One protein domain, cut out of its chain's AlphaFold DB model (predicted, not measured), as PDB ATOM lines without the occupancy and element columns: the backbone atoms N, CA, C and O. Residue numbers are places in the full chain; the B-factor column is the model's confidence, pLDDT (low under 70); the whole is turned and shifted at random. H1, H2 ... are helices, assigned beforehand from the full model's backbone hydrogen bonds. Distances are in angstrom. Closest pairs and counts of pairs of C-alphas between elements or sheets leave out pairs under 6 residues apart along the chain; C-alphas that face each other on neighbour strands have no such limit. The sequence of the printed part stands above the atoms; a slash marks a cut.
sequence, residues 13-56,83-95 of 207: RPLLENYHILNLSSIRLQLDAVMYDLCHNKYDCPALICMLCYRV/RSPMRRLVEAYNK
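AT A GLANCE: This is residues 13 to 56 and 83 to 95 of the 207 residues of an uncharacterized protein of Eumeta variegata (UniProt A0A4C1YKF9). A loose, open frame of four helices has H2 as its long beam, with H1 off the first end of H2 and H3 off its last end, both to one side, so that the three make a wide U with an empty middle. H4 runs back beside the later part of H2, away from the open side of the U, at some distance from it. The printed part has 57 residues with four named helices, in the order H1, H2, H3, H4, and no named strand; the class is all helix. The whole is loose, with a radius of gyration of the C-alphas of 13.4 A, and its C-alphas span 36 by 25 by 23 A.

HOW THE PARTS SIT: H2, residues 24 to 39, is the longest helix and touches no helix, but is near H4, residues 85 to 95. These two are close but not clearly touching; their closest C-alphas, those of Cys 39 and Met 86, are 8.0 A apart. They run opposite ways at a shallow tilt of 20 degrees, with their centres 13.2 A apart. H3, residues 45 to 53, is also close to H2 but not clearly touching; the closest C-alphas, those of Leu 38 and Cys 45, are 7.9 A apart. H2 and H3 run opposite ways at a steep tilt of 53 degrees, with their centres 18.1 A apart. H1, residues 13 to 18, is apart from H2, H3 and H4, and H3 is apart from H4. In H1, H2, H3 and H4 every O i to N i+4 pair is within hydrogen-bond range.

IN THESE COORDINATES: H2 has 16 residues and measures 22.2 A from its first to its last C-alpha, from Leu 24 at (-1.555, 34.437, -42.508) to Cys 39 at (13.799, 22.585, -31.737). H4, Pro 85 to Lys 95, measures 15.3 A and ends with C-alpha 95 at (14.240, 35.763, -44.619). H3, Cys 45 to Cys 53, measures 11.7 A. H1, Arg 13 to Asn 18, measures 8.7 A and begins with C-alpha 13 at (-11.810, 26.193, -49.330).

THE WHOLE: The two C-alphas farthest apart, those of Pro 14 and Arg 83, are 40.0 A from each other. Residues 57 to 82 are cut out and not printed, and C-alphas 56 and 83 are 21.4 A apart across the cut. The links H1 to H2 and H2 to H3, of five residues each, are tight; the link H3 to H4 is the one across the cut. Residues 49 to 56, of which 49 to 53 belong to H3, stand free. The mean pLDDT of the printed part is 74.5, and it is under 70 at residues 45 to 56 and at residue 85.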
ATOM      1  N   ARG A  13     -11.432  25.111 -50.242       81.12
ATOM      2  CA  ARG A  13     -11.810  26.193 -49.330       81.12
ATOM      3  C   ARG A  13     -12.317  25.684 -47.960       81.12
ATOM      4  O   ARG A  13     -11.729  26.102 -46.969       81.12
ATOM      5  N   PRO A  14     -13.276  24.737 -47.873       85.25
ATOM      6  CA  PRO A  14     -13.657  24.083 -46.617       85.25
ATOM      7  C   PRO A  14     -12.489  23.450 -45.858       85.25
ATOM      8  O   PRO A  14     -12.432  23.530 -44.636       85.25
ATOM      9  N   LEU A  15     -11.537  22.835 -46.571       77.50
ATOM     10  CA  LEU A  15     -10.331  22.295 -45.943       77.50
ATOM     11  C   LEU A  15      -9.533  23.426 -45.290       77.50
ATOM     12  O   LEU A  15      -9.252  23.366 -44.099       77.50
ATOM     13  N   LEU A  16      -9.226  24.496 -46.023       80.06
ATOM     14  CA  LEU A  16      -8.497  25.634 -45.458       80.06
ATOM     15  C   LEU A  16      -9.214  26.296 -44.273       80.06
ATOM     16  O   LEU A  16      -8.544  26.752 -43.347       80.06
ATOM     17  N   GLU A  17     -10.546  26.340 -44.290       86.19
ATOM     18  CA  GLU A  17     -11.364  26.836 -43.178       86.19
ATOM     19  C   GLU A  17     -11.249  25.924 -41.951       86.19
ATOM     20  O   GLU A  17     -10.970  26.422 -40.859       86.19
ATOM     21  N   ASN A  18     -11.352  24.603 -42.137       85.38
ATOM     22  CA  ASN A  18     -11.256  23.613 -41.059       85.38
ATOM     23  C   ASN A  18      -9.895  23.613 -40.355       85.38
ATOM     24  O   ASN A  18      -9.832  23.430 -39.144       85.38
ATOM     25  N   TYR A  19      -8.805  23.838 -41.090       77.06
ATOM     26  CA  TYR A  19      -7.466  23.926 -40.493       77.06
ATOM     27  C   TYR A  19      -7.079  25.348 -40.080       77.06
ATOM     28  O   TYR A  19      -5.936  25.583 -39.683       77.06
ATOM     29  N   HIS A  20      -8.002  26.308 -40.197       82.44
ATOM     30  CA  HIS A  20      -7.753  27.728 -39.967       82.44
ATOM     31  C   HIS A  20      -6.538  28.262 -40.743       82.44
ATOM     32  O   HIS A  20      -5.822  29.116 -40.247       82.44
ATOM     33  N   ILE A  21      -6.282  27.788 -41.963       82.75
ATOM     34  CA  ILE A  21      -5.108  28.172 -42.774       82.75
ATOM     35  C   ILE A  21      -5.385  29.456 -43.574       82.75
ATOM     36  O   ILE A  21      -4.470  30.078 -44.092       82.75
ATOM     37  N   LEU A  22      -6.638  29.911 -43.660       82.00
ATOM     38  CA  LEU A  22      -6.980  31.111 -44.435       82.00
ATOM     39  C   LEU A  22      -6.296  32.396 -43.948       82.00
ATOM     40  O   LEU A  22      -6.101  33.315 -44.740       82.00
ATOM     41  N   ASN A  23      -5.927  32.466 -42.669       86.19
ATOM     42  CA  ASN A  23      -5.270  33.636 -42.105       86.19
ATOM     43  C   ASN A  23      -3.751  33.442 -42.060       86.19
ATOM     44  O   ASN A  23      -3.219  32.446 -41.576       86.19
ATOM     45  N   LEU A  24      -3.019  34.457 -42.513       80.00
ATOM     46  CA  LEU A  24      -1.555  34.437 -42.508       80.00
ATOM     47  C   LEU A  24      -0.995  34.350 -41.071       80.00
ATOM     48  O   LEU A  24       0.049  33.743 -40.835       80.00
ATOM     49  N   SER A  25      -1.722  34.902 -40.094       84.75
ATOM     50  CA  SER A  25      -1.390  34.835 -38.666       84.75
ATOM     51  C   SER A  25      -1.499  33.425 -38.081       84.75
ATOM     52  O   SER A  25      -0.646  33.028 -37.292       84.75
ATOM     53  N   SER A  26      -2.506  32.644 -38.470       82.31
ATOM     54  CA  SER A  26      -2.691  31.277 -37.970       82.31
ATOM     55  C   SER A  26      -1.716  30.298 -38.615       82.31
ATOM     56  O   SER A  26      -1.171  29.452 -37.908       82.31
ATOM     57  N   ILE A  27      -1.406  30.465 -39.908       82.94
ATOM     58  CA  ILE A  27      -0.318  29.727 -40.573       82.94
ATOM     59  C   ILE A  27       0.994  29.907 -39.806       82.94
ATOM     60  O   ILE A  27       1.710  28.940 -39.551       82.94
ATOM     61  N   ARG A  28       1.304  31.148 -39.413       82.38
ATOM     62  CA  ARG A  28       2.502  31.451 -38.626       82.38
ATOM     63  C   ARG A  28       2.504  30.752 -37.286       82.38
ATOM     64  O   ARG A  28       3.494  30.122 -36.951       82.38
ATOM     65  N   LEU A  29       1.393  30.826 -36.564       85.25
ATOM     66  CA  LEU A  29       1.286  30.218 -35.246       85.25
ATOM     67  C   LEU A  29       1.459  28.691 -35.309       85.25
ATOM     68  O   LEU A  29       2.129  28.111 -34.459       85.25
ATOM     69  N   GLN A  30       0.919  28.045 -36.350       83.19
ATOM     70  CA  GLN A  30       1.121  26.614 -36.597       83.19
ATOM     71  C   GLN A  30       2.575  26.285 -36.952       83.19
ATOM     72  O   GLN A  30       3.140  25.337 -36.409       83.19
ATOM     73  N   LEU A  31       3.202  27.064 -37.836       81.25
ATOM     74  CA  LEU A  31       4.606  26.863 -38.203       81.25
ATOM     75  C   LEU A  31       5.542  27.087 -37.016       81.25
ATOM     76  O   LEU A  31       6.446  26.282 -36.809       81.25
ATOM     77  N   ASP A  32       5.305  28.119 -36.211       82.81
ATOM     78  CA  ASP A  32       6.085  28.399 -35.009       82.81
ATOM     79  C   ASP A  32       5.946  27.265 -33.985       82.81
ATOM     80  O   ASP A  32       6.949  26.847 -33.408       82.81
ATOM     81  N   ALA A  33       4.746  26.699 -33.816       83.56
ATOM     82  CA  ALA A  33       4.529  25.534 -32.956       83.56
ATOM     83  C   ALA A  33       5.306  24.297 -33.449       83.56
ATOM     84  O   ALA A  33       6.025  23.668 -32.670       83.56
ATOM     85  N   VAL A  34       5.249  23.993 -34.751       79.75
ATOM     86  CA  VAL A  34       6.001  22.871 -35.343       79.75
ATOM     87  C   VAL A  34       7.510  23.090 -35.212       79.75
ATOM     88  O   VAL A  34       8.247  22.171 -34.854       79.75
ATOM     89  N   MET A  35       7.990  24.310 -35.460       78.75
ATOM     90  CA  MET A  35       9.407  24.656 -35.321       78.75
ATOM     91  C   MET A  35       9.866  24.613 -33.866       78.75
ATOM     92  O   MET A  35      10.996  24.198 -33.605       78.75
ATOM     93  N   TYR A  36       9.008  24.986 -32.917       82.38
ATOM     94  CA  TYR A  36       9.272  24.844 -31.492       82.38
ATOM     95  C   TYR A  36       9.424  23.369 -31.114       82.38
ATOM     96  O   TYR A  36      10.440  22.998 -30.525       82.38
ATOM     97  N   ASP A  37       8.476  22.517 -31.497       80.62
ATOM     98  CA  ASP A  37       8.519  21.087 -31.186       80.62
ATOM     99  C   ASP A  37       9.723  20.389 -31.861       80.62
ATOM    100  O   ASP A  37      10.381  19.550 -31.241       80.62
ATOM    101  N   LEU A  38      10.099  20.808 -33.077       74.44
ATOM    102  CA  LEU A  38      11.340  20.382 -33.738       74.44
ATOM    103  C   LEU A  38      12.596  20.822 -32.970       74.44
ATOM    104  O   LEU A  38      13.509  20.021 -32.786       74.44
ATOM    105  N   CYS A  39      12.658  22.075 -32.509       76.19
ATOM    106  CA  CYS A  39      13.799  22.585 -31.737       76.19
ATOM    107  C   CYS A  39      13.961  21.878 -30.384       76.19
ATOM    108  O   CYS A  39      15.084  21.744 -29.897       76.19
ATOM    109  N   HIS A  40      12.860  21.417 -29.792       79.31
ATOM    110  CA  HIS A  40      12.857  20.705 -28.513       79.31
ATOM    111  C   HIS A  40      12.971  19.183 -28.672       79.31
ATOM    112  O   HIS A  40      12.782  18.463 -27.694       79.31
ATOM    113  N   ASN A  41      13.293  18.689 -29.876       76.19
ATOM    114  CA  ASN A  41      13.387  17.261 -30.202       76.19
ATOM    115  C   ASN A  41      12.152  16.454 -29.758       76.19
ATOM    116  O   ASN A  41      12.268  15.272 -29.445       76.19
ATOM    117  N   LYS A  42      10.964  17.074 -29.711       77.56
ATOM    118  CA  LYS A  42       9.717  16.348 -29.427       77.56
ATOM    119  C   LYS A  42       9.347  15.397 -30.557       77.56
ATOM    120  O   LYS A  42       8.637  14.424 -30.332       77.56
ATOM    121  N   TYR A  43       9.826  15.686 -31.762       74.25
ATOM    122  CA  TYR A  43       9.770  14.761 -32.878       74.25
ATOM    123  C   TYR A  43      11.048  13.938 -32.924       74.25
ATOM    124  O   TYR A  43      12.152  14.494 -32.934       74.25
ATOM    125  N   ASP A  44      10.891  12.620 -33.035       72.19
ATOM    126  CA  ASP A  44      12.005  11.747 -33.365       72.19
ATOM    127  C   ASP A  44      12.514  12.126 -34.757       72.19
ATOM    128  O   ASP A  44      11.911  11.838 -35.798       72.19
ATOM    129  N   CYS A  45      13.640  12.836 -34.760       67.25
ATOM    130  CA  CYS A  45      14.280  13.375 -35.949       67.25
ATOM    131  C   CYS A  45      14.474  12.326 -37.063       67.25
ATOM    132  O   CYS A  45      14.325  12.707 -38.223       67.25
ATOM    133  N   PRO A  46      14.733  11.025 -36.791       69.75
ATOM    134  CA  PRO A  46      14.803  10.014 -37.842       69.75
ATOM    135  C   PRO A  46      13.484   9.837 -38.601       69.75
ATOM    136  O   PRO A  46      13.502   9.804 -39.826       69.75
ATOM    137  N   ALA A  47      12.340   9.782 -37.912       64.38
ATOM    138  CA  ALA A  47      11.038   9.588 -38.552       64.38
ATOM    139  C   ALA A  47      10.671  10.790 -39.433       64.38
ATOM    140  O   ALA A  47      10.228  10.634 -40.571       64.38
ATOM    141  N   LEU A  48      10.933  12.000 -38.935       67.38
ATOM    142  CA  LEU A  48      10.639  13.235 -39.654       67.38
ATOM    143  C   LEU A  48      11.597  13.456 -40.835       67.38
ATOM    144  O   LEU A  48      11.151  13.818 -41.923       67.38
ATOM    145  N   ILE A  49      12.890  13.156 -40.671       61.12
ATOM    146  CA  ILE A  49      13.868  13.158 -41.769       61.12
ATOM    147  C   ILE A  49      13.494  12.103 -42.810       61.12
ATOM    148  O   ILE A  49      13.479  12.429 -43.991       61.12
ATOM    149  N   CYS A  50      13.116  10.886 -42.414       56.97
ATOM    150  CA  CYS A  50      12.640   9.863 -43.344       56.97
ATOM    151  C   CYS A  50      11.400  10.344 -44.114       56.97
ATOM    152  O   CYS A  50      11.396  10.287 -45.344       56.97
ATOM    153  N   MET A  51      10.396  10.917 -43.442       60.50
ATOM    154  CA  MET A  51       9.211  11.481 -44.106       60.50
ATOM    155  C   MET A  51       9.549  12.619 -45.083       60.50
ATOM    156  O   MET A  51       8.931  12.722 -46.147       60.50
ATOM    157  N   LEU A  52      10.536  13.462 -44.763       55.66
ATOM    158  CA  LEU A  52      11.017  14.521 -45.657       55.66
ATOM    159  C   LEU A  52      11.847  13.961 -46.830       55.66
ATOM    160  O   LEU A  52      11.676  14.407 -47.967       55.66
ATOM    161  N   CYS A  53      12.702  12.963 -46.593       52.00
ATOM    162  CA  CYS A  53      13.550  12.310 -47.596       52.00
ATOM    163  C   CYS A  53      12.737  11.530 -48.635       52.00
ATOM    164  O   CYS A  53      13.061  11.597 -49.820       52.00
ATOM    165  N   TYR A  54      11.643  10.874 -48.235       43.94
ATOM    166  CA  TYR A  54      10.719  10.205 -49.162       43.94
ATOM    167  C   TYR A  54       9.986  11.173 -50.108       43.94
ATOM    168  O   TYR A  54       9.403  10.756 -51.109       43.94
ATOM    169  N   ARG A  55      10.010  12.476 -49.810       43.03
ATOM    170  CA  ARG A  55       9.282  13.514 -50.549       43.03
ATOM    171  C   ARG A  55      10.104  14.268 -51.579       43.03
ATOM    172  O   ARG A  55       9.524  14.898 -52.466       43.03
ATOM    173  N   VAL A  56      11.431  14.209 -51.493       39.25
ATOM    174  CA  VAL A  56      12.293  14.711 -52.563       39.25
ATOM    175  C   VAL A  56      12.095  13.781 -53.763       39.25
ATOM    176  O   VAL A  56      12.268  12.571 -53.615       39.25
ATOM    177  N   ARG A  83      25.769  26.244 -38.502       70.62
ATOM    178  CA  ARG A  83      25.723  25.366 -39.678       70.62
ATOM    179  C   ARG A  83      24.672  24.260 -39.585       70.62
ATOM    180  O   ARG A  83      24.596  23.455 -40.511       70.62
ATOM    181  N   SER A  84      23.878  24.206 -38.511       74.50
ATOM    182  CA  SER A  84      22.861  23.165 -38.371       74.50
ATOM    183  C   SER A  84      21.832  23.272 -39.502       74.50
ATOM    184  O   SER A  84      21.406  24.385 -39.833       74.50
ATOM    185  N   PRO A  85      21.410  22.147 -40.109       68.19
ATOM    186  CA  PRO A  85      20.363  22.162 -41.126       68.19
ATOM    187  C   PRO A  85      19.099  22.874 -40.637       68.19
ATOM    188  O   PRO A  85      18.562  23.716 -41.348       68.19
ATOM    189  N   MET A  86      18.707  22.626 -39.384       70.62
ATOM    190  CA  MET A  86      17.556  23.266 -38.743       70.62
ATOM    191  C   MET A  86      17.696  24.786 -38.657       70.62
ATOM    192  O   MET A  86      16.777  25.510 -39.023       70.62
ATOM    193  N   ARG A  87      18.860  25.294 -38.245       73.31
ATOM    194  CA  ARG A  87      19.099  26.736 -38.138       73.31
ATOM    195  C   ARG A  87      19.101  27.415 -39.500       73.31
ATOM    196  O   ARG A  87      18.514  28.480 -39.637       73.31
ATOM    197  N   ARG A  88      19.684  26.783 -40.523       79.06
ATOM    198  CA  ARG A  88      19.630  27.302 -41.901       79.06
ATOM    199  C   ARG A  88      18.199  27.327 -42.439       79.06
ATOM    200  O   ARG A  88      17.853  28.244 -43.177       79.06
ATOM    201  N   LEU A  89      17.376  26.354 -42.049       74.69
ATOM    202  CA  LEU A  89      15.961  26.283 -42.414       74.69
ATOM    203  C   LEU A  89      15.164  27.412 -41.742       74.69
ATOM    204  O   LEU A  89      14.452  28.128 -42.438       74.69
ATOM    205  N   VAL A  90      15.376  27.653 -40.442       75.12
ATOM    206  CA  VAL A  90      14.806  28.801 -39.706       75.12
ATOM    207  C   VAL A  90      15.245  30.135 -40.320       75.12
ATOM    208  O   VAL A  90      14.424  31.017 -40.551       75.12
ATOM    209  N   GLU A  91      16.537  30.312 -40.596       77.62
ATOM    210  CA  GLU A  91      17.073  31.560 -41.155       77.62
ATOM    211  C   GLU A  91      16.529  31.830 -42.566       77.62
ATOM    212  O   GLU A  91      16.133  32.958 -42.871       77.62
ATOM    213  N   ALA A  92      16.453  30.800 -43.416       77.19
ATOM    214  CA  ALA A  92      15.838  30.904 -44.736       77.19
ATOM    215  C   ALA A  92      14.341  31.222 -44.632       77.19
ATOM    216  O   ALA A  92      13.865  32.129 -45.317       77.19
ATOM    217  N   TYR A  93      13.624  30.534 -43.740       76.69
ATOM    218  CA  TYR A  93      12.215  30.787 -43.459       76.69
ATOM    219  C   TYR A  93      11.990  32.247 -43.065       76.69
ATOM    220  O   TYR A  93      11.264  32.959 -43.754       76.69
ATOM    221  N   ASN A  94      12.698  32.738 -42.046       79.88
ATOM    222  CA  ASN A  94      12.579  34.115 -41.569       79.88
ATOM    223  C   ASN A  94      12.885  35.139 -42.665       79.88
ATOM    224  O   ASN A  94      12.202  36.157 -42.774       79.88
ATOM    225  N   LYS A  95      13.888  34.875 -43.509       82.19
ATOM    226  CA  LYS A  95      14.240  35.763 -44.619       82.19
ATOM    227  C   LYS A  95      13.140  35.820 -45.684       82.19
ATOM    228  O   LYS A  95      12.793  36.911 -46.133       82.19
TER     229      LYS A  95